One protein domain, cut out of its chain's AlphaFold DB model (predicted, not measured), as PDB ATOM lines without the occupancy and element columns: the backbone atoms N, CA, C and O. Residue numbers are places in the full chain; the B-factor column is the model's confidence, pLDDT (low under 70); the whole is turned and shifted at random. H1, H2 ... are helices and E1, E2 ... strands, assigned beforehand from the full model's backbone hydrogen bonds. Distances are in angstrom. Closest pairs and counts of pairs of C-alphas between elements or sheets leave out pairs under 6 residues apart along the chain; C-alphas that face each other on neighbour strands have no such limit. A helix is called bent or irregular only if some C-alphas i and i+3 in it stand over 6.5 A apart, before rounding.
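This is residues 18 to 165 of the 171 residues of the protein "AlNc14C1112G12784 protein" of Albugo laibachii Nc14 (UniProt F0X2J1). The domain is two lobes, a larger one of crossed helices and a smaller one with a two-stranded hairpin. In the larger lobe H3, H5 and H7 make the core, H4 packs on H5, and H6 and H7 form a helical hairpin; in the smaller, residues 39 to 43 of H2 pack on the hairpin of E1 and E2, mainly on E2, with H1 beyond H2. H3 begins near E2 and runs into the larger lobe, and residues 139 to 151 lead back from there to E1. The printed part has 148 residues with seven named helices followed by two named strands, antiparallel in the order E1 - E2; the class is mostly helix. It is compact, with a radius of gyration of the C-alphas of 16.8 A and spans of 48 by 34 by 28 A.

E1, residues 152 to 156, and E2, residues 159 to 163, are an antiparallel hairpin, with N 154 and O 161 2.9 A apart and N 156 and O 159 2.8 A apart, both within hydrogen-bond range. The closest C-alphas of E2 and H2, residues 33 to 43, are those of Thr 161 and Trp 43, 4.4 A apart. H1, residues 18 to 25, is close to H2 but not clearly touching, with the C-alphas of Val 25 and Pro 39 closest at 7.9 A. The closest C-alphas of E2 and H3, residues 48 to 68, are those of Val 163 and Leu 50, 6.7 A apart. H3 touches H7, residues 129 to 138, about perpendicular at 90 degrees, with the C-alphas of Ala 59 and Phe 130 closest at 4.6 A. With residues 57 to 64 alone it touches H5, residues 102 to 109, at a steep tilt of 49 degrees, closest at C-alphas 60 and 105, 6.0 A. H5 touches H4, residues 78 to 85, closest at C-alphas 107 and 85, 5.7 A. H7 touches H6, residues 112 to 123, at a shallow tilt of 32 degrees, opposite ways, closest at C-alphas 135 and 118, 7.3 A. Every O i to N i+4 pair is within hydrogen-bond range in H1, H3, H4, H5, H6 and H7, and 5 of 7 in H2.

H1 begins at C-alpha 18 (-33.255, -32.118, -25.124). H2 spans 16.3 A and is only just irregular, with C-alphas 36 and 39 6.6 A apart. H3 spans 30.4 A, H6 16.7 A and H7 14.2 A. E2 ends at C-alpha 163 (-29.229, -11.345, -24.297).

The C-alphas farthest apart are those of Asp 123 and Gly 158, 50.1 A. The printed part has no cut; the links H4 to H5 and H7 to E1 are long. The pLDDT is under 70 at 18 residues, among them 93 to 97 and 145 to 151.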
ATOM      1  N   LEU A  18     -33.236 -31.473 -26.438       69.00
ATOM      2  CA  LEU A  18     -33.255 -32.118 -25.124       69.00
ATOM      3  C   LEU A  18     -31.847 -32.435 -24.606       69.00
ATOM      4  O   LEU A  18     -31.544 -32.124 -23.455       69.00
ATOM      5  N   HIS A  19     -30.984 -33.024 -25.440       70.31
ATOM      6  CA  HIS A  19     -29.618 -33.375 -25.044       70.31
ATOM      7  C   HIS A  19     -28.806 -32.114 -24.714       70.31
ATOM      8  O   HIS A  19     -28.166 -32.019 -23.662       70.31
ATOM      9  N   LYS A  20     -28.877 -31.099 -25.584       70.94
ATOM     10  CA  LYS A  20     -28.186 -29.815 -25.381       70.94
ATOM     11  C   LYS A  20     -28.687 -29.090 -24.132       70.94
ATOM     12  O   LYS A  20     -27.880 -28.558 -23.369       70.94
ATOM     13  N   TRP A  21     -29.997 -29.107 -23.902       72.56
ATOM     14  CA  TRP A  21     -30.622 -28.510 -22.729       72.56
ATOM     15  C   TRP A  21     -30.207 -29.227 -21.444       72.56
ATOM     16  O   TRP A  21     -29.746 -28.573 -20.514       72.56
ATOM     17  N   SER A  22     -30.255 -30.563 -21.422       73.38
ATOM     18  CA  SER A  22     -29.807 -31.393 -20.295       73.38
ATOM     19  C   SER A  22     -28.361 -31.090 -19.894       73.38
ATOM     20  O   SER A  22     -28.066 -30.883 -18.715       73.38
ATOM     21  N   LYS A  23     -27.462 -30.975 -20.881       73.94
ATOM     22  CA  LYS A  23     -26.068 -30.579 -20.653       73.94
ATOM     23  C   LYS A  23     -25.956 -29.177 -20.050       73.94
ATOM     24  O   LYS A  23     -25.077 -28.942 -19.227       73.94
ATOM     25  N   ARG A  24     -26.824 -28.243 -20.457       70.81
ATOM     26  CA  ARG A  24     -26.794 -26.850 -19.992       70.81
ATOM     27  C   ARG A  24     -27.314 -26.689 -18.567       70.81
ATOM     28  O   ARG A  24     -26.709 -25.945 -17.806       70.81
ATOM     29  N   VAL A  25     -28.388 -27.391 -18.207       71.38
ATOM     30  CA  VAL A  25     -28.964 -27.349 -16.850       71.38
ATOM     31  C   VAL A  25     -28.243 -28.273 -15.859       71.38
ATOM     32  O   VAL A  25     -28.613 -28.328 -14.693       71.38
ATOM     33  N   GLY A  26     -27.205 -28.991 -16.304       69.25
ATOM     34  CA  GLY A  26     -26.366 -29.819 -15.434       69.25
ATOM     35  C   GLY A  26     -27.056 -31.084 -14.918       69.25
ATOM     36  O   GLY A  26     -26.725 -31.557 -13.834       69.25
ATOM     37  N   GLY A  27     -28.016 -31.643 -15.662       72.88
ATOM     38  CA  GLY A  27     -28.769 -32.808 -15.200       72.88
ATOM     39  C   GLY A  27     -29.943 -33.197 -16.094       72.88
ATOM     40  O   GLY A  27     -30.084 -32.720 -17.221       72.88
ATOM     41  N   LYS A  28     -30.800 -34.095 -15.592       70.00
ATOM     42  CA  LYS A  28     -32.046 -34.454 -16.281       70.00
ATOM     43  C   LYS A  28     -32.967 -33.240 -16.343       70.00
ATOM     44  O   LYS A  28     -33.219 -32.585 -15.341       70.00
ATOM     45  N   VAL A  29     -33.501 -32.995 -17.530       68.25
ATOM     46  CA  VAL A  29     -34.524 -31.980 -17.774       68.25
ATOM     47  C   VAL A  29     -35.774 -32.352 -16.973       68.25
ATOM     48  O   VAL A  29     -36.301 -33.455 -17.135       68.25
ATOM     49  N   HIS A  30     -36.208 -31.467 -16.075       71.19
ATOM     50  CA  HIS A  30     -37.363 -31.704 -15.209       71.19
ATOM     51  C   HIS A  30     -38.636 -31.909 -16.041       71.19
ATOM     52  O   HIS A  30     -38.852 -31.240 -17.044       71.19
ATOM     53  N   SER A  31     -39.508 -32.833 -15.639       72.06
ATOM     54  CA  SER A  31     -40.778 -33.062 -16.347       72.06
ATOM     55  C   SER A  31     -41.876 -32.073 -15.945       72.06
ATOM     56  O   SER A  31     -42.888 -31.949 -16.637       72.06
ATOM     57  N   LYS A  32     -41.705 -31.376 -14.818       80.12
ATOM     58  CA  LYS A  32     -42.657 -30.382 -14.322       80.12
ATOM     59  C   LYS A  32     -42.354 -29.020 -14.932       80.12
ATOM     60  O   LYS A  32     -41.240 -28.521 -14.824       80.12
ATOM     61  N   ARG A  33     -43.381 -28.392 -15.511       71.94
ATOM     62  CA  ARG A  33     -43.272 -27.089 -16.190       71.94
ATOM     63  C   ARG A  33     -42.689 -25.991 -15.301       71.94
ATOM     64  O   ARG A  33     -41.858 -25.235 -15.768       71.94
ATOM     65  N   GLN A  34     -43.092 -25.922 -14.035       73.94
ATOM     66  CA  GLN A  34     -42.605 -24.884 -13.123       73.94
ATOM     67  C   GLN A  34     -41.096 -25.013 -12.870       73.94
ATOM     68  O   GLN A  34     -40.353 -24.073 -13.119       73.94
ATOM     69  N   GLU A  35     -40.638 -26.225 -12.553       76.81
ATOM     70  CA  GLU A  35     -39.213 -26.535 -12.351       76.81
ATOM     71  C   GLU A  35     -38.371 -26.323 -13.631       76.81
ATOM     72  O   GLU A  35     -37.166 -26.101 -13.556       76.81
ATOM     73  N   LEU A  36     -38.988 -26.371 -14.821       71.69
ATOM     74  CA  LEU A  36     -38.328 -26.026 -16.087       71.69
ATOM     75  C   LEU A  36     -38.134 -24.523 -16.281       71.69
ATOM     76  O   LEU A  36     -37.177 -24.121 -16.944       71.69
ATOM     77  N   PHE A  37     -39.045 -23.707 -15.752       76.06
ATOM     78  CA  PHE A  37     -39.010 -22.258 -15.918       76.06
ATOM     79  C   PHE A  37     -38.196 -21.554 -14.837       76.06
ATOM     80  O   PHE A  37     -37.700 -20.462 -15.109       76.06
ATOM     81  N   ASP A  38     -37.983 -22.163 -13.666       76.31
ATOM     82  CA  ASP A  38     -37.172 -21.557 -12.600       76.31
ATOM     83  C   ASP A  38     -35.770 -21.139 -13.102       76.31
ATOM     84  O   ASP A  38     -35.413 -19.967 -12.950       76.31
ATOM     85  N   PRO A  39     -34.995 -21.991 -13.813       72.25
ATOM     86  CA  PRO A  39     -33.692 -21.590 -14.349       72.25
ATOM     87  C   PRO A  39     -33.781 -20.461 -15.384       72.25
ATOM     88  O   PRO A  39     -32.939 -19.569 -15.396       72.25
ATOM     89  N   VAL A  40     -34.810 -20.480 -16.240       72.06
ATOM     90  CA  VAL A  40     -35.009 -19.469 -17.294       72.06
ATOM     91  C   VAL A  40     -35.362 -18.116 -16.687       72.06
ATOM     92  O   VAL A  40     -34.870 -17.089 -17.144       72.06
ATOM     93  N   THR A  41     -36.163 -18.121 -15.622       75.69
ATOM     94  CA  THR A  41     -36.558 -16.915 -14.886       75.69
ATOM     95  C   THR A  41     -35.333 -16.230 -14.286       75.69
ATOM     96  O   THR A  41     -35.215 -15.012 -14.361       75.69
ATOM     97  N   HIS A  42     -34.371 -17.009 -13.777       73.56
ATOM     98  CA  HIS A  42     -33.099 -16.483 -13.275       73.56
ATOM     99  C   HIS A  42     -32.179 -15.922 -14.364       73.56
ATOM    100  O   HIS A  42     -31.352 -15.066 -14.063       73.56
ATOM    101  N   TRP A  43     -32.306 -16.386 -15.609       73.94
ATOM    102  CA  TRP A  43     -31.543 -15.844 -16.737       73.94
ATOM    103  C   TRP A  43     -32.231 -14.655 -17.406       73.94
ATOM    104  O   TRP A  43     -31.629 -14.012 -18.267       73.94
ATOM    105  N   SER A  44     -33.488 -14.373 -17.063       71.94
ATOM    106  CA  SER A  44     -34.241 -13.286 -17.676       71.94
ATOM    107  C   SER A  44     -33.666 -11.939 -17.241       71.94
ATOM    108  O   SER A  44     -33.702 -11.577 -16.067       71.94
ATOM    109  N   GLY A  45     -33.133 -11.192 -18.205       70.56
ATOM    110  CA  GLY A  45     -32.793  -9.785 -18.022       70.56
ATOM    111  C   GLY A  45     -34.011  -8.879 -18.214       70.56
ATOM    112  O   GLY A  45     -35.074  -9.332 -18.630       70.56
ATOM    113  N   HIS A  46     -33.821  -7.586 -17.953       71.50
ATOM    114  CA  HIS A  46     -34.753  -6.524 -18.338       71.50
ATOM    115  C   HIS A  46     -33.980  -5.556 -19.232       71.50
ATOM    116  O   HIS A  46     -33.219  -4.720 -18.743       71.50
ATOM    117  N   SER A  47     -34.083  -5.736 -20.548       78.62
ATOM    118  CA  SER A  47     -33.523  -4.800 -21.521       78.62
ATOM    119  C   SER A  47     -34.557  -4.506 -22.608       78.62
ATOM    120  O   SER A  47     -35.281  -5.424 -22.998       78.62
ATOM    121  N   PRO A  48     -34.604  -3.271 -23.145       80.12
ATOM    122  CA  PRO A  48     -35.581  -2.908 -24.173       80.12
ATOM    123  C   PRO A  48     -35.550  -3.838 -25.393       80.12
ATOM    124  O   PRO A  48     -36.586  -4.254 -25.890       80.12
ATOM    125  N   THR A  49     -34.353  -4.242 -25.831       77.25
ATOM    126  CA  THR A  49     -34.180  -5.164 -26.967       77.25
ATOM    127  C   THR A  49     -34.704  -6.569 -26.671       77.25
ATOM    128  O   THR A  49     -35.196  -7.249 -27.566       77.25
ATOM    129  N   LEU A  50     -34.593  -7.036 -25.421       77.25
ATOM    130  CA  LEU A  50     -35.131  -8.335 -25.028       77.25
ATOM    131  C   LEU A  50     -36.661  -8.301 -24.963       77.25
ATOM    132  O   LEU A  50     -37.296  -9.248 -25.414       77.25
ATOM    133  N   GLU A  51     -37.233  -7.222 -24.434       83.44
ATOM    134  CA  GLU A  51     -38.683  -7.015 -24.376       83.44
ATOM    135  C   GLU A  51     -39.294  -6.943 -25.782       83.44
ATOM    136  O   GLU A  51     -40.325  -7.563 -26.042       83.44
ATOM    137  N   GLU A  52     -38.626  -6.257 -26.710       83.25
ATOM    138  CA  GLU A  52     -39.042  -6.186 -28.109       83.25
ATOM    139  C   GLU A  52     -38.987  -7.553 -28.799       83.25
ATOM    140  O   GLU A  52     -40.000  -8.010 -29.327       83.25
ATOM    141  N   LEU A  53     -37.865  -8.274 -28.686       80.81
ATOM    142  CA  LEU A  53     -37.749  -9.625 -29.243       80.81
ATOM    143  C   LEU A  53     -38.792 -10.579 -28.639       80.81
ATOM    144  O   LEU A  53     -39.324 -11.444 -29.335       80.81
ATOM    145  N   GLN A  54     -39.094 -10.452 -27.343       83.50
ATOM    146  CA  GLN A  54     -40.148 -11.233 -26.690       83.50
ATOM    147  C   GLN A  54     -41.525 -10.915 -27.272       83.50
ATOM    148  O   GLN A  54     -42.271 -11.845 -27.574       83.50
ATOM    149  N   ARG A  55     -41.851  -9.629 -27.451       87.06
ATOM    150  CA  ARG A  55     -43.111  -9.182 -28.060       87.06
ATOM    151  C   ARG A  55     -43.283  -9.784 -29.455       87.06
ATOM    152  O   ARG A  55     -44.268 -10.476 -29.704       87.06
ATOM    153  N   GLU A  56     -42.284  -9.628 -30.318       87.88
ATOM    154  CA  GLU A  56     -42.317 -10.148 -31.690       87.88
ATOM    155  C   GLU A  56     -42.387 -11.681 -31.725       87.88
ATOM    156  O   GLU A  56     -43.165 -12.269 -32.478       87.88
ATOM    157  N   THR A  57     -41.629 -12.356 -30.855       86.94
ATOM    158  CA  THR A  57     -41.658 -13.822 -30.755       86.94
ATOM    159  C   THR A  57     -43.023 -14.326 -30.288       86.94
ATOM    160  O   THR A  57     -43.499 -15.344 -30.794       86.94
ATOM    161  N   HIS A  58     -43.677 -13.639 -29.347       89.81
ATOM    162  CA  HIS A  58     -45.021 -13.999 -28.895       89.81
ATOM    163  C   HIS A  58     -46.064 -13.808 -29.997       89.81
ATOM    164  O   HIS A  58     -46.877 -14.709 -30.202       89.81
ATOM    165  N   ALA A  59     -46.006 -12.701 -30.740       91.62
ATOM    166  CA  ALA A  59     -46.892 -12.451 -31.874       91.62
ATOM    167  C   ALA A  59     -46.741 -13.525 -32.966       91.62
ATOM    168  O   ALA A  59     -47.724 -14.104 -33.431       91.62
ATOM    169  N   LEU A  60     -45.502 -13.895 -33.303       91.81
ATOM    170  CA  LEU A  60     -45.225 -14.952 -34.280       91.81
ATOM    171  C   LEU A  60     -45.634 -16.341 -33.788       91.81
ATOM    172  O   LEU A  60     -46.164 -17.139 -34.563       91.81
ATOM    173  N   ALA A  61     -45.425 -16.643 -32.504       90.75
ATOM    174  CA  ALA A  61     -45.890 -17.890 -31.906       90.75
ATOM    175  C   ALA A  61     -47.423 -17.972 -31.913       90.75
ATOM    176  O   ALA A  61     -47.974 -19.017 -32.262       90.75
ATOM    177  N   PHE A  62     -48.107 -16.873 -31.582       91.50
ATOM    178  CA  PHE A  62     -49.559 -16.758 -31.673       91.50
ATOM    179  C   PHE A  62     -50.042 -16.988 -33.108       91.50
ATOM    180  O   PHE A  62     -50.854 -17.883 -33.336       91.50
ATOM    181  N   SER A  63     -49.470 -16.279 -34.083       90.69
ATOM    182  CA  SER A  63     -49.774 -16.459 -35.506       90.69
ATOM    183  C   SER A  63     -49.576 -17.910 -35.962       90.69
ATOM    184  O   SER A  63     -50.444 -18.489 -36.615       90.69
ATOM    185  N   GLY A  64     -48.466 -18.546 -35.572       91.56
ATOM    186  CA  GLY A  64     -48.200 -19.953 -35.878       91.56
ATOM    187  C   GLY A  64     -49.235 -20.906 -35.271       91.56
ATOM    188  O   GLY A  64     -49.715 -21.808 -35.959       91.56
ATOM    189  N   LEU A  65     -49.621 -20.700 -34.006       90.12
ATOM    190  CA  LEU A  65     -50.682 -21.475 -33.351       90.12
ATOM    191  C   LEU A  65     -52.023 -21.306 -34.067       90.12
ATOM    192  O   LEU A  65     -52.735 -22.281 -34.294       90.12
ATOM    193  N   MET A  66     -52.333 -20.080 -34.468       89.44
ATOM    194  CA  MET A  66     -53.564 -19.753 -35.164       89.44
ATOM    195  C   MET A  66     -53.650 -20.376 -36.558       89.44
ATOM    196  O   MET A  66     -54.718 -20.848 -36.942       89.44
ATOM    197  N   MET A  67     -52.538 -20.468 -37.290       89.06
ATOM    198  CA  MET A  67     -52.470 -21.199 -38.563       89.06
ATOM    199  C   MET A  67     -52.680 -22.713 -38.398       89.06
ATOM    200  O   MET A  67     -53.219 -23.365 -39.295       89.06
ATOM    201  N   LEU A  68     -52.290 -23.291 -37.257       88.88
ATOM    202  CA  LEU A  68     -52.486 -24.718 -36.983       88.88
ATOM    203  C   LEU A  68     -53.951 -25.088 -36.718       88.88
ATOM    204  O   LEU A  68     -54.316 -26.244 -36.919       88.88
ATOM    205  N   CYS A  69     -54.795 -24.142 -36.301       86.75
ATOM    206  CA  CYS A  69     -56.219 -24.389 -36.066       86.75
ATOM    207  C   CYS A  69     -56.957 -24.874 -37.335       86.75
ATOM    208  O   CYS A  69     -57.593 -25.928 -37.273       86.75
ATOM    209  N   PRO A  70     -56.871 -24.182 -38.490       86.00
ATOM    210  CA  PRO A  70     -57.468 -24.656 -39.741       86.00
ATOM    211  C   PRO A  70     -56.579 -25.646 -40.512       86.00
ATOM    212  O   PRO A  70     -57.098 -26.447 -41.289       86.00
ATOM    213  N   ALA A  71     -55.254 -25.610 -40.325       86.81
ATOM    214  CA  ALA A  71     -54.302 -26.414 -41.093       86.81
ATOM    215  C   ALA A  71     -53.230 -27.067 -40.190       86.81
ATOM    216  O   ALA A  71     -52.048 -26.712 -40.250       86.81
ATOM    217  N   PRO A  72     -53.592 -28.076 -39.376       85.81
ATOM    218  CA  PRO A  72     -52.723 -28.625 -38.326       85.81
ATOM    219  C   PRO A  72     -51.444 -29.299 -38.842       85.81
ATOM    220  O   PRO A  72     -50.486 -29.478 -38.095       85.81
ATOM    221  N   THR A  73     -51.398 -29.680 -40.118       87.56
ATOM    222  CA  THR A  73     -50.221 -30.304 -40.737       87.56
ATOM    223  C   THR A  73     -49.344 -29.320 -41.507       87.56
ATOM    224  O   THR A  73     -48.307 -29.736 -42.022       87.56
ATOM    225  N   LEU A  74     -49.736 -28.044 -41.611       88.12
ATOM    226  CA  LEU A  74     -49.055 -27.046 -42.438       88.12
ATOM    227  C   LEU A  74     -47.577 -26.919 -42.062       88.12
ATOM    228  O   LEU A  74     -46.698 -27.132 -42.893       88.12
ATOM    229  N   LEU A  75     -47.304 -26.663 -40.782       86.38
ATOM    230  CA  LEU A  75     -45.947 -26.435 -40.278       86.38
ATOM    231  C   LEU A  75     -45.086 -27.716 -40.282       86.38
ATOM    232  O   LEU A  75     -43.861 -27.656 -40.149       86.38
ATOM    233  N   CYS A  76     -45.709 -28.882 -40.474       83.25
ATOM    234  CA  CYS A  76     -45.055 -30.190 -40.570       83.25
ATOM    235  C   CYS A  76     -44.737 -30.611 -42.013       83.25
ATOM    236  O   CYS A  76     -44.085 -31.635 -42.204       83.25
ATOM    237  N   ASN A  77     -45.164 -29.841 -43.017       87.19
ATOM    238  CA  ASN A  77     -44.944 -30.159 -44.422       87.19
ATOM    239  C   ASN A  77     -44.057 -29.105 -45.100       87.19
ATOM    240  O   ASN A  77     -44.507 -28.010 -45.432       87.19
ATOM    241  N   ASP A  78     -42.795 -29.467 -45.349       87.12
ATOM    242  CA  ASP A  78     -41.823 -28.557 -45.971       87.12
ATOM    243  C   ASP A  78     -42.225 -28.114 -47.367       87.12
ATOM    244  O   ASP A  78     -41.915 -26.995 -47.755       87.12
ATOM    245  N   HIS A  79     -42.939 -28.957 -48.113       87.56
ATOM    246  CA  HIS A  79     -43.398 -28.589 -49.442       87.56
ATOM    247  C   HIS A  79     -44.397 -27.434 -49.376       87.56
ATOM    248  O   HIS A  79     -44.279 -26.489 -50.148       87.56
ATOM    249  N   TRP A  80     -45.336 -27.472 -48.425       90.00
ATOM    250  CA  TRP A  80     -46.306 -26.391 -48.252       90.00
ATOM    251  C   TRP A  80     -45.661 -25.113 -47.742       90.00
ATOM    252  O   TRP A  80     -45.930 -24.048 -48.290       90.00
ATOM    253  N   VAL A  81     -44.791 -25.209 -46.735       88.88
ATOM    254  CA  VAL A  81     -44.083 -24.029 -46.224       88.88
ATOM    255  C   VAL A  81     -43.233 -23.416 -47.339       88.88
ATOM    256  O   VAL A  81     -43.356 -22.226 -47.591       88.88
ATOM    257  N   HIS A  82     -42.470 -24.222 -48.080       88.06
ATOM    258  CA  HIS A  82     -41.684 -23.751 -49.221       88.06
ATOM    259  C   HIS A  82     -42.546 -23.128 -50.324       88.06
ATOM    260  O   HIS A  82     -42.183 -22.095 -50.873       88.06
ATOM    261  N   TYR A  83     -43.687 -23.738 -50.648       91.38
ATOM    262  CA  TYR A  83     -44.611 -23.216 -51.653       91.38
ATOM    263  C   TYR A  83     -45.170 -21.842 -51.264       91.38
ATOM    264  O   TYR A  83     -45.274 -20.960 -52.109       91.38
ATOM    265  N   LEU A  84     -45.513 -21.657 -49.988       90.62
ATOM    266  CA  LEU A  84     -46.097 -20.413 -49.486       90.62
ATOM    267  C   LEU A  84     -45.064 -19.304 -49.303       90.62
ATOM    268  O   LEU A  84     -45.378 -18.143 -49.549       90.62
ATOM    269  N   THR A  85     -43.853 -19.643 -48.861       89.00
ATOM    270  CA  THR A  85     -42.822 -18.647 -48.548       89.00
ATOM    271  C   THR A  85     -41.847 -18.405 -49.695       89.00
ATOM    272  O   THR A  85     -41.173 -17.386 -49.705       89.00
ATOM    273  N   GLY A  86     -41.715 -19.337 -50.643       87.38
ATOM    274  CA  GLY A  86     -40.668 -19.307 -51.670       87.38
ATOM    275  C   GLY A  86     -39.254 -19.558 -51.129       87.38
ATOM    276  O   GLY A  86     -38.280 -19.457 -51.877       87.38
ATOM    277  N   HIS A  87     -39.114 -19.902 -49.845       82.88
ATOM    278  CA  HIS A  87     -37.828 -20.045 -49.165       82.88
ATOM    279  C   HIS A  87     -37.580 -21.487 -48.701       82.88
ATOM    280  O   HIS A  87     -38.524 -22.222 -48.396       82.88
ATOM    281  N   PRO A  88     -36.317 -21.949 -48.649       80.94
ATOM    282  CA  PRO A  88     -35.982 -23.223 -48.022       80.94
ATOM    283  C   PRO A  88     -36.428 -23.264 -46.557       80.94
ATOM    284  O   PRO A  88     -36.237 -22.303 -45.812       80.94
ATOM    285  N   VAL A  89     -36.989 -24.395 -46.129       79.81
ATOM    286  CA  VAL A  89     -37.495 -24.549 -44.762       79.81
ATOM    287  C   VAL A  89     -36.366 -24.974 -43.832       79.81
ATOM    288  O   VAL A  89     -35.811 -26.064 -43.963       79.81
ATOM    289  N   ILE A  90     -36.050 -24.114 -42.868       79.38
ATOM    290  CA  ILE A  90     -35.128 -24.414 -41.769       79.38
ATOM    291  C   ILE A  90     -35.962 -24.802 -40.547       79.38
ATOM    292  O   ILE A  90     -36.994 -24.191 -40.277       79.38
ATOM    293  N   TRP A  91     -35.525 -25.807 -39.790       74.75
ATOM    294  CA  TRP A  91     -36.215 -26.241 -38.578       74.75
ATOM    295  C   TRP A  91     -35.249 -26.580 -37.444       74.75
ATOM    296  O   TRP A  91     -34.092 -26.956 -37.648       74.75
ATOM    297  N   ILE A  92     -35.746 -26.433 -36.218       72.88
ATOM    298  CA  ILE A  92     -35.050 -26.815 -34.994       72.88
ATOM    299  C   ILE A  92     -35.466 -28.255 -34.644       72.88
ATOM    300  O   ILE A  92     -36.661 -28.512 -34.446       72.88
ATOM    301  N   PRO A  93     -34.513 -29.201 -34.552       66.06
ATOM    302  CA  PRO A  93     -34.788 -30.585 -34.175       66.06
ATOM    303  C   PRO A  93     -35.232 -30.677 -32.714       66.06
ATOM    304  O   PRO A  93     -34.487 -30.318 -31.794       66.06
ATOM    305  N   THR A  94     -36.414 -31.237 -32.472       66.69
ATOM    306  CA  THR A  94     -36.833 -31.646 -31.126       66.69
ATOM    307  C   THR A  94     -37.155 -33.141 -31.106       66.69
ATOM    308  O   THR A  94     -37.097 -33.810 -32.132       66.69
ATOM    309  N   HIS A  95     -37.440 -33.690 -29.926       63.00
ATOM    310  CA  HIS A  95     -37.487 -35.140 -29.713       63.00
ATOM    311  C   HIS A  95     -38.525 -35.869 -30.587       63.00
ATOM    312  O   HIS A  95     -38.234 -36.927 -31.136       63.00
ATOM    313  N   HIS A  96     -39.732 -35.308 -30.718       65.44
ATOM    314  CA  HIS A  96     -40.844 -35.914 -31.469       65.44
ATOM    315  C   HIS A  96     -41.533 -34.935 -32.429       65.44
ATOM    316  O   HIS A  96     -42.544 -35.272 -33.039       65.44
ATOM    317  N   CYS A  97     -41.009 -33.718 -32.556       68.00
ATOM    318  CA  CYS A  97     -41.526 -32.709 -33.468       68.00
ATOM    319  C   CYS A  97     -40.395 -31.807 -33.971       68.00
ATOM    320  O   CYS A  97     -39.237 -31.913 -33.557       68.00
ATOM    321  N   ARG A  98     -40.734 -30.897 -34.872       75.94
ATOM    322  CA  ARG A  98     -39.840 -29.840 -35.333       75.94
ATOM    323  C   ARG A  98     -40.431 -28.496 -34.944       75.94
ATOM    324  O   ARG A  98     -41.651 -28.343 -34.964       75.94
ATOM    325  N   LEU A  99     -39.579 -27.544 -34.589       77.56
ATOM    326  CA  LEU A  99     -39.992 -26.161 -34.360       77.56
ATOM    327  C   LEU A  99     -39.513 -25.308 -35.527       77.56
ATOM    328  O   LEU A  99     -38.378 -25.462 -35.984       77.56
ATOM    329  N   LEU A 100     -40.373 -24.418 -36.007       83.69
ATOM    330  CA  LEU A 100     -39.984 -23.438 -37.009       83.69
ATOM    331  C   LEU A 100     -39.277 -22.265 -36.312       83.69
ATOM    332  O   LEU A 100     -39.783 -21.778 -35.299       83.69
ATOM    333  N   PRO A 101     -38.109 -21.819 -36.808       81.62
ATOM    334  CA  PRO A 101     -37.467 -20.599 -36.343       81.62
ATOM    335  C   PRO A 101     -38.362 -19.375 -36.551       81.62
ATOM    336  O   PRO A 101     -39.219 -19.365 -37.436       81.62
ATOM    337  N   ILE A 102     -38.081 -18.317 -35.791       84.94
ATOM    338  CA  ILE A 102     -38.814 -17.042 -35.809       84.94
ATOM    339  C   ILE A 102     -38.929 -16.491 -37.241       84.94
ATOM    340  O   ILE A 102     -40.019 -16.151 -37.685       84.94
ATOM    341  N   ASN A 103     -37.840 -16.533 -38.017       85.56
ATOM    342  CA  ASN A 103     -37.842 -16.091 -39.416       85.56
ATOM    343  C   ASN A 103     -38.745 -16.920 -40.336       85.56
ATOM    344  O   ASN A 103     -39.312 -16.372 -41.272       85.56
ATOM    345  N   VAL A 104     -38.900 -18.224 -40.095       87.19
ATOM    346  CA  VAL A 104     -39.797 -19.052 -40.918       87.19
ATOM    347  C   VAL A 104     -41.257 -18.748 -40.580       87.19
ATOM    348  O   VAL A 104     -42.098 -18.704 -41.475       87.19
ATOM    349  N   LEU A 105     -41.562 -18.484 -39.305       90.81
ATOM    350  CA  LEU A 105     -42.887 -18.011 -38.896       90.81
ATOM    351  C   LEU A 105     -43.193 -16.628 -39.481       90.81
ATOM    352  O   LEU A 105     -44.295 -16.426 -39.981       90.81
ATOM    353  N   LEU A 106     -42.213 -15.719 -39.490       91.31
ATOM    354  CA  LEU A 106     -42.345 -14.398 -40.105       91.31
ATOM    355  C   LEU A 106     -42.586 -14.509 -41.614       91.31
ATOM    356  O   LEU A 106     -43.525 -13.921 -42.126       91.31
ATOM    357  N   GLN A 107     -41.827 -15.348 -42.325       90.81
ATOM    358  CA  GLN A 107     -42.054 -15.609 -43.752       90.81
ATOM    359  C   GLN A 107     -43.459 -16.145 -44.044       90.81
ATOM    360  O   GLN A 107     -44.076 -15.756 -45.032       90.81
ATOM    361  N   LEU A 108     -43.971 -17.045 -43.202       92.50
ATOM    362  CA  LEU A 108     -45.340 -17.542 -43.328       92.50
ATOM    363  C   LEU A 108     -46.363 -16.432 -43.074       92.50
ATOM    364  O   LEU A 108     -47.334 -16.330 -43.822       92.50
ATOM    365  N   LEU A 109     -46.132 -15.586 -42.072       93.50
ATOM    366  CA  LEU A 109     -46.979 -14.434 -41.780       93.50
ATOM    367  C   LEU A 109     -46.983 -13.417 -42.931       93.50
ATOM    368  O   LEU A 109     -48.039 -12.897 -43.266       93.50
ATOM    369  N   CYS A 110     -45.848 -13.176 -43.585       92.75
ATOM    370  CA  CYS A 110     -45.736 -12.289 -44.750       92.75
ATOM    371  C   CYS A 110     -46.212 -12.936 -46.069       92.75
ATOM    372  O   CYS A 110     -46.254 -12.273 -47.105       92.75
ATOM    373  N   SER A 111     -46.553 -14.229 -46.071       92.38
ATOM    374  CA  SER A 111     -47.025 -14.936 -47.270       92.38
ATOM    375  C   SER A 111     -48.482 -14.583 -47.621       92.38
ATOM    376  O   SER A 111     -49.220 -14.094 -46.761       92.38
ATOM    377  N   PRO A 112     -48.968 -14.929 -48.834       92.25
ATOM    378  CA  PRO A 112     -50.384 -14.770 -49.180       92.25
ATOM    379  C   PRO A 112     -51.344 -15.476 -48.211       92.25
ATOM    380  O   PRO A 112     -52.459 -15.006 -47.995       92.25
ATOM    381  N   LEU A 113     -50.918 -16.596 -47.609       91.38
ATOM    382  CA  LEU A 113     -51.702 -17.263 -46.570       91.38
ATOM    383  C   LEU A 113     -51.790 -16.398 -45.311       91.38
ATOM    384  O   LEU A 113     -52.864 -16.295 -44.731       91.38
ATOM    385  N   GLY A 114     -50.689 -15.774 -44.895       92.62
ATOM    386  CA  GLY A 114     -50.678 -14.881 -43.741       92.62
ATOM    387  C   GLY A 114     -51.596 -13.671 -43.935       92.62
ATOM    388  O   GLY A 114     -52.393 -13.384 -43.047       92.62
ATOM    389  N   THR A 115     -51.594 -13.053 -45.124       93.00
ATOM    390  CA  THR A 115     -52.547 -11.981 -45.478       93.00
ATOM    391  C   THR A 115     -54.000 -12.438 -45.345       93.00
ATOM    392  O   THR A 115     -54.823 -11.735 -44.757       93.00
ATOM    393  N   LEU A 116     -54.323 -13.616 -45.888       92.88
ATOM    394  CA  LEU A 116     -55.669 -14.178 -45.799       92.88
ATOM    395  C   LEU A 116     -56.072 -14.395 -44.335       92.88
ATOM    396  O   LEU A 116     -57.136 -13.959 -43.920       92.88
ATOM    397  N   MET A 117     -55.201 -15.024 -43.547       90.81
ATOM    398  CA  MET A 117     -55.471 -15.329 -42.143       90.81
ATOM    399  C   MET A 117     -55.663 -14.065 -41.296       90.81
ATOM    400  O   MET A 117     -56.608 -14.014 -40.518       90.81
ATOM    401  N   LEU A 118     -54.822 -13.039 -41.468       91.62
ATOM    402  CA  LEU A 118     -54.967 -11.760 -40.760       91.62
ATOM    403  C   LEU A 118     -56.290 -11.071 -41.095       91.62
ATOM    404  O   LEU A 118     -56.952 -10.560 -40.196       91.62
ATOM    405  N   THR A 119     -56.701 -11.116 -42.366       91.44
ATOM    406  CA  THR A 119     -57.992 -10.567 -42.806       91.44
ATOM    407  C   THR A 119     -59.146 -11.280 -42.099       91.44
ATOM    408  O   THR A 119     -59.984 -10.630 -41.486       91.44
ATOM    409  N   GLU A 120     -59.138 -12.615 -42.091       90.75
ATOM    410  CA  GLU A 120     -60.168 -13.417 -41.417       90.75
ATOM    411  C   GLU A 120     -60.189 -13.190 -39.893       90.75
ATOM    412  O   GLU A 120     -61.258 -13.149 -39.286       90.75
ATOM    413  N   TRP A 121     -59.027 -13.032 -39.247       89.81
ATOM    414  CA  TRP A 121     -58.951 -12.745 -37.807       89.81
ATOM    415  C   TRP A 121     -59.469 -11.347 -37.464       89.81
ATOM    416  O   TRP A 121     -60.167 -11.190 -36.459       89.81
ATOM    417  N   SER A 122     -59.160 -10.361 -38.308       86.88
ATOM    418  CA  SER A 122     -59.665  -8.993 -38.190       86.88
ATOM    419  C   SER A 122     -61.187  -8.958 -38.365       86.88
ATOM    420  O   SER A 122     -61.902  -8.468 -37.491       86.88
ATOM    421  N   ASP A 123     -61.711  -9.605 -39.411       89.25
ATOM    422  CA  ASP A 123     -63.153  -9.707 -39.676       89.25
ATOM    423  C   ASP A 123     -63.900 -10.444 -38.552       89.25
ATOM    424  O   ASP A 123     -65.036 -10.104 -38.199       89.25
ATOM    425  N   ALA A 124     -63.257 -11.433 -37.930       87.25
ATOM    426  CA  ALA A 124     -63.801 -12.153 -36.785       87.25
ATOM    427  C   ALA A 124     -63.747 -11.361 -35.462       87.25
ATOM    428  O   ALA A 124     -64.255 -11.864 -34.457       87.25
ATOM    429  N   HIS A 125     -63.176 -10.150 -35.449       84.12
ATOM    430  CA  HIS A 125     -63.012  -9.289 -34.269       84.12
ATOM    431  C   HIS A 125     -62.232  -9.978 -33.136       84.12
ATOM    432  O   HIS A 125     -62.626  -9.959 -31.967       84.12
ATOM    433  N   TRP A 126     -61.127 -10.645 -33.481       79.81
ATOM    434  CA  TRP A 126     -60.231 -11.280 -32.507       79.81
ATOM    435  C   TRP A 126     -59.295 -10.252 -31.859       79.81
ATOM    436  O   TRP A 126     -58.074 -10.378 -31.941       79.81
ATOM    437  N   ASP A 127     -59.876  -9.242 -31.207       79.88
ATOM    438  CA  ASP A 127     -59.151  -8.134 -30.584       79.88
ATOM    439  C   ASP A 127     -58.128  -8.659 -29.565       79.88
ATOM    440  O   ASP A 127     -58.464  -9.130 -28.471       79.88
ATOM    441  N   ASN A 128     -56.853  -8.621 -29.947       84.31
ATOM    442  CA  ASN A 128     -55.753  -9.141 -29.150       84.31
ATOM    443  C   ASN A 128     -54.469  -8.343 -29.434       84.31
ATOM    444  O   ASN A 128     -54.142  -8.153 -30.603       84.31
ATOM    445  N   PRO A 129     -53.684  -7.956 -28.410       86.69
ATOM    446  CA  PRO A 129     -52.410  -7.261 -28.618       86.69
ATOM    447  C   PRO A 129     -51.436  -7.998 -29.556       86.69
ATOM    448  O   PRO A 129     -50.716  -7.375 -30.324       86.69
ATOM    449  N   PHE A 130     -51.450  -9.335 -29.558       88.62
ATOM    450  CA  PHE A 130     -50.628 -10.138 -30.464       88.62
ATOM    451  C   PHE A 130     -51.084 -10.057 -31.922       88.62
ATOM    452  O   PHE A 130     -50.273 -10.320 -32.809       88.62
ATOM    453  N   LEU A 131     -52.357  -9.737 -32.184       87.56
ATOM    454  CA  LEU A 131     -52.854  -9.503 -33.538       87.56
ATOM    455  C   LEU A 131     -52.301  -8.180 -34.076       87.56
ATOM    456  O   LEU A 131     -51.744  -8.182 -35.166       87.56
ATOM    457  N   GLU A 132     -52.346  -7.109 -33.278       88.56
ATOM    458  CA  GLU A 132     -51.751  -5.809 -33.627       88.56
ATOM    459  C   GLU A 132     -50.248  -5.949 -33.927       88.56
ATOM    460  O   GLU A 132     -49.767  -5.522 -34.976       88.56
ATOM    461  N   ASP A 133     -49.505  -6.639 -33.055       90.88
ATOM    462  CA  ASP A 133     -48.084  -6.922 -33.285       90.88
ATOM    463  C   ASP A 133     -47.860  -7.787 -34.544       90.88
ATOM    464  O   ASP A 133     -46.879  -7.604 -35.267       90.88
ATOM    465  N   SER A 134     -48.769  -8.724 -34.843       90.00
ATOM    466  CA  SER A 134     -48.689  -9.555 -36.052       90.00
ATOM    467  C   SER A 134     -48.947  -8.743 -37.325       90.00
ATOM    468  O   SER A 134     -48.296  -8.989 -38.336       90.00
ATOM    469  N   GLU A 135     -49.844  -7.757 -37.298       89.81
ATOM    470  CA  GLU A 135     -50.069  -6.842 -38.424       89.81
ATOM    471  C   GLU A 135     -48.835  -5.977 -38.708       89.81
ATOM    472  O   GLU A 135     -48.460  -5.798 -39.870       89.81
ATOM    473  N   VAL A 136     -48.155  -5.500 -37.660       90.19
ATOM    474  CA  VAL A 136     -46.885  -4.767 -37.799       90.19
ATOM    475  C   VAL A 136     -45.811  -5.656 -38.428       90.19
ATOM    476  O   VAL A 136     -45.123  -5.237 -39.357       90.19
ATOM    477  N   LEU A 137     -45.687  -6.901 -37.966       89.75
ATOM    478  CA  LEU A 137     -44.720  -7.854 -38.513       89.75
ATOM    479  C   LEU A 137     -45.064  -8.301 -39.940       89.75
ATOM    480  O   LEU A 137     -44.160  -8.565 -40.727       89.75
ATOM    481  N   HIS A 138     -46.347  -8.365 -40.302       90.31
ATOM    482  CA  HIS A 138     -46.802  -8.794 -41.626       90.31
ATOM    483  C   HIS A 138     -46.247  -7.930 -42.759       90.31
ATOM    484  O   HIS A 138     -45.891  -8.447 -43.818       90.31
ATOM    485  N   VAL A 139     -46.164  -6.618 -42.533       87.56
ATOM    486  CA  VAL A 139     -45.674  -5.653 -43.527       87.56
ATOM    487  C   VAL A 139     -44.155  -5.517 -43.533       87.56
ATOM    488  O   VAL A 139     -43.613  -4.728 -44.306       87.56
ATOM    489  N   SER A 140     -43.464  -6.273 -42.680       82.62
ATOM    490  CA  SER A 140     -42.025  -6.171 -42.545       82.62
ATOM    491  C   SER A 140     -41.308  -6.636 -43.810       82.62
ATOM    492  O   SER A 140     -41.561  -7.720 -44.340       82.62
ATOM    493  N   THR A 141     -40.388  -5.805 -44.302       71.62
ATOM    494  CA  THR A 141     -39.578  -6.120 -45.491       71.62
ATOM    495  C   THR A 141     -38.249  -6.793 -45.154       71.62
ATOM    496  O   THR A 141     -37.551  -7.289 -46.043       71.62
ATOM    497  N   ASN A 142     -37.918  -6.841 -43.865       73.94
ATOM    498  CA  ASN A 142     -36.655  -7.324 -43.339       73.94
ATOM    499  C   ASN A 142     -36.889  -8.545 -42.443       73.94
ATOM    500  O   ASN A 142     -37.865  -8.632 -41.707       73.94
ATOM    501  N   PHE A 143     -35.971  -9.506 -42.512       73.88
ATOM    502  CA  PHE A 143     -35.965 -10.662 -41.616       73.88
ATOM    503  C   PHE A 143     -34.963 -10.426 -40.495       73.88
ATOM    504  O   PHE A 143     -33.941  -9.772 -40.709       73.88
ATOM    505  N   PHE A 144     -35.196 -11.033 -39.329       70.69
ATOM    506  CA  PHE A 144     -34.235 -10.955 -38.238       70.69
ATOM    507  C   PHE A 144     -32.872 -11.472 -38.716       70.69
ATOM    508  O   PHE A 144     -32.800 -12.595 -39.235       70.69
ATOM    509  N   PRO A 145     -31.778 -10.713 -38.521       66.25
ATOM    510  CA  PRO A 145     -30.436 -11.234 -38.732       66.25
ATOM    511  C   PRO A 145     -30.273 -12.570 -37.996       66.25
ATOM    512  O   PRO A 145     -30.793 -12.735 -36.891       66.25
ATOM    513  N   GLU A 146     -29.546 -13.534 -38.569       61.59
ATOM    514  CA  GLU A 146     -29.411 -14.884 -37.987       61.59
ATOM    515  C   GLU A 146     -28.966 -14.829 -36.510       61.59
ATOM    516  O   GLU A 146     -29.469 -15.571 -35.667       61.59
ATOM    517  N   GLU A 147     -28.098 -13.872 -36.170       58.41
ATOM    518  CA  GLU A 147     -27.592 -13.647 -34.811       58.41
ATOM    519  C   GLU A 147     -28.594 -12.969 -33.859       58.41
ATOM    520  O   GLU A 147     -28.466 -13.127 -32.642       58.41
ATOM    521  N   ALA A 148     -29.570 -12.234 -34.402       59.16
ATOM    522  CA  ALA A 148     -30.622 -11.515 -33.678       59.16
ATOM    523  C   ALA A 148     -31.892 -12.355 -33.491       59.16
ATOM    524  O   ALA A 148     -32.582 -12.214 -32.487       59.16
ATOM    525  N   SER A 149     -32.134 -13.305 -34.397       58.19
ATOM    526  CA  SER A 149     -33.239 -14.272 -34.336       58.19
ATOM    527  C   SER A 149     -33.093 -15.335 -33.230       58.19
ATOM    528  O   SER A 149     -33.907 -16.252 -33.125       58.19
ATOM    529  N   ILE A 150     -32.027 -15.260 -32.423       64.81
ATOM    530  CA  ILE A 150     -31.674 -16.259 -31.413       64.81
ATOM    531  C   ILE A 150     -31.318 -15.555 -30.102       64.81
ATOM    532  O   ILE A 150     -30.391 -14.747 -30.043       64.81
ATOM    533  N   LEU A 151     -31.993 -15.939 -29.016       68.25
ATOM    534  CA  LEU A 151     -31.584 -15.564 -27.664       68.25
ATOM    535  C   LEU A 151     -30.227 -16.187 -27.322       68.25
ATOM    536  O   LEU A 151     -30.043 -17.406 -27.393       68.25
ATOM    537  N   GLN A 152     -29.277 -15.354 -26.907       70.81
ATOM    538  CA  GLN A 152     -27.934 -15.783 -26.537       70.81
ATOM    539  C   GLN A 152     -27.785 -15.764 -25.017       70.81
ATOM    540  O   GLN A 152     -27.901 -14.719 -24.387       70.81
ATOM    541  N   LEU A 153     -27.470 -16.909 -24.415       70.81
ATOM    542  CA  LEU A 153     -27.135 -16.972 -22.993       70.81
ATOM    543  C   LEU A 153     -25.666 -16.563 -22.796       70.81
ATOM    544  O   LEU A 153     -24.757 -17.308 -23.182       70.81
ATOM    545  N   LYS A 154     -25.438 -15.379 -22.224       75.06
ATOM    546  CA  LYS A 154     -24.114 -14.788 -21.972       75.06
ATOM    547  C   LYS A 154     -23.859 -14.643 -20.477       75.06
ATOM    548  O   LYS A 154     -24.789 -14.651 -19.684       75.06
ATOM    549  N   GLU A 155     -22.594 -14.528 -20.098       76.88
ATOM    550  CA  GLU A 155     -22.215 -14.140 -18.740       76.88
ATOM    551  C   GLU A 155     -22.048 -12.618 -18.705       76.88
ATOM    552  O   GLU A 155     -21.247 -12.068 -19.464       76.88
ATOM    553  N   VAL A 156     -22.849 -11.948 -17.880       73.56
ATOM    554  CA  VAL A 156     -22.831 -10.497 -17.659       73.56
ATOM    555  C   VAL A 156     -22.634 -10.293 -16.163       73.56
ATOM    556  O   VAL A 156     -23.427 -10.792 -15.370       73.56
ATOM    557  N   ASP A 157     -21.537  -9.643 -15.775       79.75
ATOM    558  CA  ASP A 157     -21.172  -9.397 -14.371       79.75
ATOM    559  C   ASP A 157     -21.155 -10.661 -13.482       79.75
ATOM    560  O   ASP A 157     -21.535 -10.639 -12.314       79.75
ATOM    561  N   GLY A 158     -20.713 -11.796 -14.041       78.50
ATOM    562  CA  GLY A 158     -20.646 -13.085 -13.336       78.50
ATOM    563  C   GLY A 158     -21.986 -13.827 -13.227       78.50
ATOM    564  O   GLY A 158     -22.055 -14.881 -12.595       78.50
ATOM    565  N   VAL A 159     -23.049 -13.302 -13.844       78.81
ATOM    566  CA  VAL A 159     -24.388 -13.904 -13.869       78.81
ATOM    567  C   VAL A 159     -24.723 -14.365 -15.286       78.81
ATOM    568  O   VAL A 159     -24.439 -13.676 -16.266       78.81
ATOM    569  N   GLN A 160     -25.319 -15.553 -15.421       77.38
ATOM    570  CA  GLN A 160     -25.832 -16.006 -16.715       77.38
ATOM    571  C   GLN A 160     -27.130 -15.274 -17.052       77.38
ATOM    572  O   GLN A 160     -28.119 -15.424 -16.340       77.38
ATOM    573  N   THR A 161     -27.128 -14.552 -18.168       76.25
ATOM    574  CA  THR A 161     -28.217 -13.677 -18.605       76.25
ATOM    575  C   THR A 161     -28.543 -13.927 -20.075       76.25
ATOM    576  O   THR A 161     -27.649 -14.093 -20.912       76.25
ATOM    577  N   LEU A 162     -29.832 -13.966 -20.405       76.62
ATOM    578  CA  LEU A 162     -30.319 -13.996 -21.779       76.62
ATOM    579  C   LEU A 162     -30.164 -12.610 -22.401       76.62
ATOM    580  O   LEU A 162     -30.644 -11.612 -21.870       76.62
ATOM    581  N   VAL A 163     -29.494 -12.564 -23.543       69.56
ATOM    582  CA  VAL A 163     -29.229 -11.345 -24.297       69.56
ATOM    583  C   VAL A 163     -29.752 -11.547 -25.714       69.56
ATOM    584  O   VAL A 163     -29.396 -12.520 -26.382       69.56
ATOM    585  N   ALA A 164     -30.605 -10.631 -26.165       67.94
ATOM    586  CA  ALA A 164     -31.009 -10.550 -27.563       67.94
ATOM    587  C   ALA A 164     -29.849 -10.008 -28.417       67.94
ATOM    588  O   ALA A 164     -29.046  -9.198 -27.946       67.94
ATOM    589  N   GLY A 165     -29.733 -10.466 -29.665       63.28
ATOM    590  CA  GLY A 165     -28.876  -9.784 -30.639       63.28
ATOM    591  C   GLY A 165     -29.446  -8.408 -31.000       63.28
ATOM    592  O   GLY A 165     -30.559  -8.070 -30.604       63.28
TER     593      GLY A 165